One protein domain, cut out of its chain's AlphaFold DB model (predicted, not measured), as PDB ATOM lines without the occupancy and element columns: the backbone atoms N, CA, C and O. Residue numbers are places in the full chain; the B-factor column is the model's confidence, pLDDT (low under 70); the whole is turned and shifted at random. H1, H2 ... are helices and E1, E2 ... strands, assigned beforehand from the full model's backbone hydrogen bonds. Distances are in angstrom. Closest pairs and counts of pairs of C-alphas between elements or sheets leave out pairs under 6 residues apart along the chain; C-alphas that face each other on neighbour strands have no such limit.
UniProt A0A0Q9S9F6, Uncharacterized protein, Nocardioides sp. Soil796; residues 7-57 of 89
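AT A GLANCE: This is residues 7 to 57 of the 89 residues of an uncharacterized protein of Nocardioides sp. Soil796 (UniProt A0A0Q9S9F6). A small two-stranded hairpin, E1 and E2, with the short helix H1 before it, makes one end of an extended model, and the long helix H2 makes an arm at the other end. Residues 37 to 42, of which 38 to 42 belong to H2, and residues 45 to 57, of which 45 to 56 belong to H2, stick out free. The printed part has 51 residues with two named helices and two named strands, in the order H1, E1, E2, H2; the sheet, E1 - E2, is antiparallel, and the class is mixed, helices and strands. The whole is extended, with a radius of gyration of the C-alphas of 17.6 A and spans of 52 by 24 by 18 A.

HOW THE PARTS SIT: E1, residues 16 to 19, and E2, residues 27 to 30, form an antiparallel hairpin with 145 degrees between their directions. The C-alphas of Arg 16 and Asp 30 face each other at 4.5 A. N 19 and O 27 are within hydrogen-bond range at 2.8 A, as are N 29 and O 17 at 2.9 A. H1, residues 7 to 10, is apart from E2. H2, residues 38 to 56, is apart from H1 and from E1. In H2 every O i to N i+4 pair is within hydrogen-bond range; H1 is too short for such a pair.

IN THESE COORDINATES: E1 is 9.4 A long from first to last C-alpha and E2 9.8 A. H1 begins at C-alpha 7 (9.880, -14.916, -40.885) and is 5.2 A long. H2 runs 27.3 A from C-alpha 38 (-24.086, -20.558, -33.226) to C-alpha 56 (-22.147, -17.965, -6.127).

THE WHOLE: The two C-alphas farthest apart, those of Asp 25 and Asp 57, are 52.8 A apart. Without the stretches that stand free, the body of 32 residues spans 35 by 25 by 9 A. The link from H1 to E1 is tight, and those from E1 to E2 and from E2 to H2 are short. The printed part has no cut. Its mean pLDDT is 92.0, with residues 56 to 57 under 70.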
ATOM      1  N   ALA A   7      10.498 -16.236 -40.815       94.12
ATOM      2  CA  ALA A   7       9.880 -14.916 -40.885       94.12
ATOM      3  C   ALA A   7       8.534 -14.925 -41.629       94.12
ATOM      4  O   ALA A   7       7.639 -14.179 -41.252       94.12
ATOM      5  N   GLU A   8       8.375 -15.765 -42.649       91.06
ATOM      6  CA  GLU A   8       7.129 -15.912 -43.406       91.06
ATOM      7  C   GLU A   8       6.072 -16.647 -42.588       91.06
ATOM      8  O   GLU A   8       4.934 -16.190 -42.528       91.06
ATOM      9  N   LEU A   9       6.466 -17.693 -41.855       89.69
ATOM     10  CA  LEU A   9       5.583 -18.383 -40.909       89.69
ATOM     11  C   LEU A   9       5.025 -17.428 -39.848       89.69
ATOM     12  O   LEU A   9       3.832 -17.441 -39.558       89.69
ATOM     13  N   ARG A  10       5.874 -16.552 -39.298       92.12
ATOM     14  CA  ARG A  10       5.458 -15.539 -38.313       92.12
ATOM     15  C   ARG A  10       4.566 -14.440 -38.894       92.12
ATOM     16  O   ARG A  10       3.904 -13.751 -38.126       92.12
ATOM     17  N   ARG A  11       4.562 -14.260 -40.218       94.00
ATOM     18  CA  ARG A  11       3.711 -13.294 -40.929       94.00
ATOM     19  C   ARG A  11       2.364 -13.872 -41.356       94.00
ATOM     20  O   ARG A  11       1.558 -13.120 -41.895       94.00
ATOM     21  N   ILE A  12       2.111 -15.165 -41.132       92.94
ATOM     22  CA  ILE A  12       0.796 -15.752 -41.393       92.94
ATOM     23  C   ILE A  12      -0.254 -14.958 -40.612       92.94
ATOM     24  O   ILE A  12      -0.135 -14.742 -39.405       92.94
ATOM     25  N   GLU A  13      -1.265 -14.491 -41.336       93.38
ATOM     26  CA  GLU A  13      -2.337 -13.683 -40.776       93.38
ATOM     27  C   GLU A  13      -3.138 -14.463 -39.731       93.38
ATOM     28  O   GLU A  13      -3.202 -15.697 -39.722       93.38
ATOM     29  N   GLN A  14      -3.805 -13.732 -38.841       92.44
ATOM     30  CA  GLN A  14      -4.714 -14.360 -37.892       92.44
ATOM     31  C   GLN A  14      -5.806 -15.142 -38.621       92.44
ATOM     32  O   GLN A  14      -6.293 -14.731 -39.671       92.44
ATOM     33  N   ARG A  15      -6.248 -16.244 -38.001       93.94
ATOM     34  CA  ARG A  15      -7.269 -17.149 -38.555       93.94
ATOM     35  C   ARG A  15      -6.813 -17.852 -39.837       93.94
ATOM     36  O   ARG A  15      -7.658 -18.348 -40.568       93.94
ATOM     37  N   ARG A  16      -5.505 -17.947 -40.078       95.44
ATOM     38  CA  ARG A  16      -4.914 -18.827 -41.087       95.44
ATOM     39  C   ARG A  16      -3.919 -19.786 -40.459       95.44
ATOM     40  O   ARG A  16      -3.345 -19.497 -39.410       95.44
ATOM     41  N   ALA A  17      -3.744 -20.938 -41.091       93.25
ATOM     42  CA  ALA A  17      -2.823 -21.969 -40.639       93.25
ATOM     43  C   ALA A  17      -2.130 -22.643 -41.824       93.25
ATOM     44  O   ALA A  17      -2.749 -22.882 -42.860       93.25
ATOM     45  N   LEU A  18      -0.853 -22.981 -41.642       93.31
ATOM     46  CA  LEU A  18      -0.146 -23.900 -42.526       93.31
ATOM     47  C   LEU A  18      -0.566 -25.329 -42.183       93.31
ATOM     48  O   LEU A  18      -0.376 -25.785 -41.055       93.31
ATOM     49  N   VAL A  19      -1.130 -26.029 -43.160       92.69
ATOM     50  CA  VAL A  19      -1.535 -27.426 -43.046       92.69
ATOM     51  C   VAL A  19      -0.481 -28.280 -43.726       92.69
ATOM     52  O   VAL A  19      -0.232 -28.145 -44.923       92.69
ATOM     53  N   LEU A  20       0.130 -29.163 -42.940       91.81
ATOM     54  CA  LEU A  20       1.058 -30.178 -43.413       91.81
ATOM     55  C   LEU A  20       0.317 -31.509 -43.414       91.81
ATOM     56  O   LEU A  20      -0.021 -32.032 -42.352       91.81
ATOM     57  N   ALA A  21       0.018 -32.022 -44.600       91.50
ATOM     58  CA  ALA A  21      -0.580 -33.337 -44.757       91.50
ATOM     59  C   ALA A  21       0.503 -34.365 -45.091       91.50
ATOM     60  O   ALA A  21       1.523 -34.034 -45.684       91.50
ATOM     61  N   GLU A  22       0.258 -35.623 -44.738       93.81
ATOM     62  CA  GLU A  22       1.203 -36.712 -45.001       93.81
ATOM     63  C   GLU A  22       1.453 -36.925 -46.502       93.81
ATOM     64  O   GLU A  22       2.563 -37.250 -46.910       93.81
ATOM     65  N   THR A  23       0.425 -36.735 -47.331       94.56
ATOM     66  CA  THR A  23       0.452 -37.123 -48.753       94.56
ATOM     67  C   THR A  23       0.252 -35.954 -49.715       94.56
ATOM     68  O   THR A  23       0.389 -36.128 -50.922       94.56
ATOM     69  N   TYR A  24      -0.101 -34.773 -49.210       90.69
ATOM     70  CA  TYR A  24      -0.467 -33.631 -50.044       90.69
ATOM     71  C   TYR A  24       0.502 -32.477 -49.845       90.69
ATOM     72  O   TYR A  24       1.137 -32.357 -48.796       90.69
ATOM     73  N   ASP A  25       0.567 -31.610 -50.852       91.19
ATOM     74  CA  ASP A  25       1.355 -30.392 -50.760       91.19
ATOM     75  C   ASP A  25       0.888 -29.526 -49.577       91.19
ATOM     76  O   ASP A  25      -0.313 -29.461 -49.284       91.19
ATOM     77  N   PRO A  26       1.816 -28.837 -48.895       91.44
ATOM     78  CA  PRO A  26       1.468 -27.878 -47.861       91.44
ATOM     79  C   PRO A  26       0.531 -26.791 -48.389       91.44
ATOM     80  O   PRO A  26       0.790 -26.193 -49.435       91.44
ATOM     81  N   ILE A  27      -0.518 -26.475 -47.629       92.44
ATOM     82  CA  ILE A  27      -1.464 -25.403 -47.973       92.44
ATOM     83  C   ILE A  27      -1.617 -24.411 -46.824       92.44
ATOM     84  O   ILE A  27      -1.517 -24.776 -45.653       92.44
ATOM     85  N   ILE A  28      -1.912 -23.154 -47.154       93.00
ATOM     86  CA  ILE A  28      -2.420 -22.184 -46.182       93.00
ATOM     87  C   ILE A  28      -3.944 -22.248 -46.214       93.00
ATOM     88  O   ILE A  28      -4.553 -21.984 -47.249       93.00
ATOM     89  N   ALA A  29      -4.549 -22.605 -45.087       94.62
ATOM     90  CA  ALA A  29      -5.994 -22.731 -44.942       94.62
ATOM     91  C   ALA A  29      -6.554 -21.676 -43.982       94.62
ATOM     92  O   ALA A  29      -5.897 -21.291 -43.011       94.62
ATOM     93  N   ASP A  30      -7.793 -21.250 -44.230       95.69
ATOM     94  CA  ASP A  30      -8.552 -20.424 -43.294       95.69
ATOM     95  C   ASP A  30      -9.053 -21.278 -42.116       95.69
ATOM     96  O   ASP A  30      -9.554 -22.394 -42.279       95.69
ATOM     97  N   LEU A  31      -8.925 -20.744 -40.903       93.25
ATOM     98  CA  LEU A  31      -9.307 -21.388 -39.656       93.25
ATOM     99  C   LEU A  31     -10.550 -20.717 -39.073       93.25
ATOM    100  O   LEU A  31     -10.546 -19.555 -38.652       93.25
ATOM    101  N   HIS A  32     -11.616 -21.499 -38.956       90.88
ATOM    102  CA  HIS A  32     -12.812 -21.089 -38.239       90.88
ATOM    103  C   HIS A  32     -12.722 -21.550 -36.789       90.88
ATOM    104  O   HIS A  32     -12.626 -22.743 -36.501       90.88
ATOM    105  N   ARG A  33     -12.784 -20.607 -35.846       89.19
ATOM    106  CA  ARG A  33     -12.883 -20.962 -34.428       89.19
ATOM    107  C   ARG A  33     -14.235 -21.623 -34.193       89.19
ATOM    108  O   ARG A  33     -15.272 -21.064 -34.548       89.19
ATOM    109  N   CYS A  34     -14.236 -22.770 -33.522       88.12
ATOM    110  CA  CYS A  34     -15.463 -23.496 -33.188       88.12
ATOM    111  C   CYS A  34     -16.446 -22.669 -32.337       88.12
ATOM    112  O   CYS A  34     -17.649 -22.919 -32.364       88.12
ATOM    113  N   ILE A  35     -15.946 -21.656 -31.620       92.12
ATOM    114  CA  ILE A  35     -16.755 -20.794 -30.755       92.12
ATOM    115  C   ILE A  35     -17.461 -19.644 -31.489       92.12
ATOM    116  O   ILE A  35     -18.397 -19.065 -30.946       92.12
ATOM    117  N   ASP A  36     -17.033 -19.308 -32.709       91.81
ATOM    118  CA  ASP A  36     -17.597 -18.173 -33.450       91.81
ATOM    119  C   ASP A  36     -18.999 -18.510 -34.007       91.81
ATOM    120  O   ASP A  36     -19.845 -17.627 -34.177       91.81
ATOM    121  N   GLY A  37     -19.264 -19.795 -34.273       93.94
ATOM    122  CA  GLY A  37     -20.551 -20.288 -34.767       93.94
ATOM    123  C   GLY A  37     -21.653 -20.314 -33.702       93.94
ATOM    124  O   GLY A  37     -21.390 -20.202 -32.507       93.94
ATOM    125  N   LYS A  38     -22.911 -20.518 -34.125       95.44
ATOM    126  CA  LYS A  38     -24.086 -20.558 -33.226       95.44
ATOM    127  C   LYS A  38     -23.881 -21.511 -32.045       95.44
ATOM    128  O   LYS A  38     -24.013 -21.102 -30.896       95.44
ATOM    129  N   ARG A  39     -23.481 -22.754 -32.334       94.75
ATOM    130  CA  ARG A  39     -23.229 -23.777 -31.311       94.75
ATOM    131  C   ARG A  39     -22.120 -23.371 -30.338       94.75
ATOM    132  O   ARG A  39     -22.204 -23.628 -29.144       94.75
ATOM    133  N   GLY A  40     -21.097 -22.710 -30.863       95.31
ATOM    134  CA  GLY A  40     -19.998 -22.151 -30.094       95.31
ATOM    135  C   GLY A  40     -20.437 -21.065 -29.114       95.31
ATOM    136  O   GLY A  40     -20.078 -21.099 -27.938       95.31
ATOM    137  N   LYS A  41     -21.278 -20.139 -29.581       96.31
ATOM    138  CA  LYS A  41     -21.873 -19.086 -28.749       96.31
ATOM    139  C   LYS A  41     -22.758 -19.662 -27.644       96.31
ATOM    140  O   LYS A  41     -22.674 -19.203 -26.509       96.31
ATOM    141  N   GLU A  42     -23.560 -20.683 -27.953       96.31
ATOM    142  CA  GLU A  42     -24.355 -21.414 -26.953       96.31
ATOM    143  C   GLU A  42     -23.462 -22.034 -25.869       96.31
ATOM    144  O   GLU A  42     -23.734 -21.877 -24.680       96.31
ATOM    145  N   LEU A  43     -22.362 -22.688 -26.266       95.62
ATOM    146  CA  LEU A  43     -21.404 -23.288 -25.336       95.62
ATOM    147  C   LEU A  43     -20.763 -22.235 -24.419       95.62
ATOM    148  O   LEU A  43     -20.660 -22.448 -23.212       95.62
ATOM    149  N   LEU A  44     -20.361 -21.086 -24.970       96.62
ATOM    150  CA  LEU A  44     -19.795 -19.983 -24.188       96.62
ATOM    151  C   LEU A  44     -20.802 -19.406 -23.188       96.62
ATOM    152  O   LEU A  44     -20.431 -19.100 -22.054       96.62
ATOM    153  N   ALA A  45     -22.070 -19.270 -23.581       96.12
ATOM    154  CA  ALA A  45     -23.126 -18.814 -22.682       96.12
ATOM    155  C   ALA A  45     -23.337 -19.803 -21.525       96.12
ATOM    156  O   ALA A  45     -23.352 -19.391 -20.366       96.12
ATOM    157  N   ALA A  46     -23.410 -21.104 -21.827       95.25
ATOM    158  CA  ALA A  46     -23.516 -22.153 -20.816       95.25
ATOM    159  C   ALA A  46     -22.308 -22.158 -19.865       95.25
ATOM    160  O   ALA A  46     -22.480 -22.193 -18.648       95.25
ATOM    161  N   GLN A  47     -21.087 -22.036 -20.398       96.19
ATOM    162  CA  GLN A  47     -19.872 -21.931 -19.589       96.19
ATOM    163  C   GLN A  47     -19.907 -20.707 -18.663       96.19
ATOM    164  O   GLN A  47     -19.531 -20.811 -17.497       96.19
ATOM    165  N   LYS A  48     -20.355 -19.547 -19.161       96.31
ATOM    166  CA  LYS A  48     -20.469 -18.325 -18.354       96.31
ATOM    167  C   LYS A  48     -21.446 -18.512 -17.193       96.31
ATOM    168  O   LYS A  48     -21.118 -18.127 -16.076       96.31
ATOM    169  N   LEU A  49     -22.607 -19.120 -17.443       95.94
ATOM    170  CA  LEU A  49     -23.589 -19.424 -16.399       95.94
ATOM    171  C   LEU A  49     -23.026 -20.395 -15.356       95.94
ATOM    172  O   LEU A  49     -23.149 -20.136 -14.166       95.94
ATOM    173  N   ALA A  50     -22.350 -21.460 -15.794       95.50
ATOM    174  CA  ALA A  50     -21.730 -22.425 -14.889       95.50
ATOM    175  C   ALA A  50     -20.672 -21.779 -13.980       95.50
ATOM    176  O   ALA A  50     -20.624 -22.076 -12.791       95.50
ATOM    177  N   ARG A  51     -19.861 -20.852 -14.510       95.44
ATOM    178  CA  ARG A  51     -18.893 -20.096 -13.697       95.44
ATOM    179  C   ARG A  51     -19.574 -19.199 -12.667       95.44
ATOM    180  O   ARG A  51     -19.110 -19.135 -11.539       95.44
ATOM    181  N   LEU A  52     -20.656 -18.515 -13.042       94.75
ATOM    182  CA  LEU A  52     -21.405 -17.670 -12.105       94.75
ATOM    183  C   LEU A  52     -22.038 -18.491 -10.979       94.75
ATOM    184  O   LEU A  52     -21.995 -18.054  -9.838       94.75
ATOM    185  N   ALA A  53     -22.577 -19.672 -11.293       92.19
ATOM    186  CA  ALA A  53     -23.093 -20.591 -10.282       92.19
ATOM    187  C   ALA A  53     -21.975 -21.043  -9.329       92.19
ATOM    188  O   ALA A  53     -22.095 -20.855  -8.128       92.19
ATOM    189  N   ALA A  54     -20.843 -21.504  -9.874       92.31
ATOM    190  CA  ALA A  54     -19.708 -21.950  -9.068       92.31
ATOM    191  C   ALA A  54     -19.142 -20.853  -8.146       92.31
ATOM    192  O   ALA A  54     -18.769 -21.144  -7.020       92.31
ATOM    193  N   HIS A  55     -19.101 -19.596  -8.603       83.25
ATOM    194  CA  HIS A  55     -18.686 -18.463  -7.768       83.25
ATOM    195  C   HIS A  55     -19.760 -18.011  -6.765       83.25
ATOM    196  O   HIS A  55     -19.428 -17.427  -5.740       83.25
ATOM    197  N   GLY A  56     -21.044 -18.245  -7.052       64.69
ATOM    198  CA  GLY A  56     -22.147 -17.965  -6.127       64.69
ATOM    199  C   GLY A  56     -22.239 -18.962  -4.967       64.69
ATOM    200  O   GLY A  56     -22.860 -18.650  -3.954       64.69
ATOM    201  N   ASP A  57     -21.591 -20.120  -5.099       57.81
ATOM    202  CA  ASP A  57     -21.549 -21.168  -4.079       57.81
ATOM    203  C   ASP A  57     -20.376 -21.001  -3.083       57.81
ATOM    204  O   ASP A  57     -20.356 -21.667  -2.047       57.81
TER     205      ASP A  57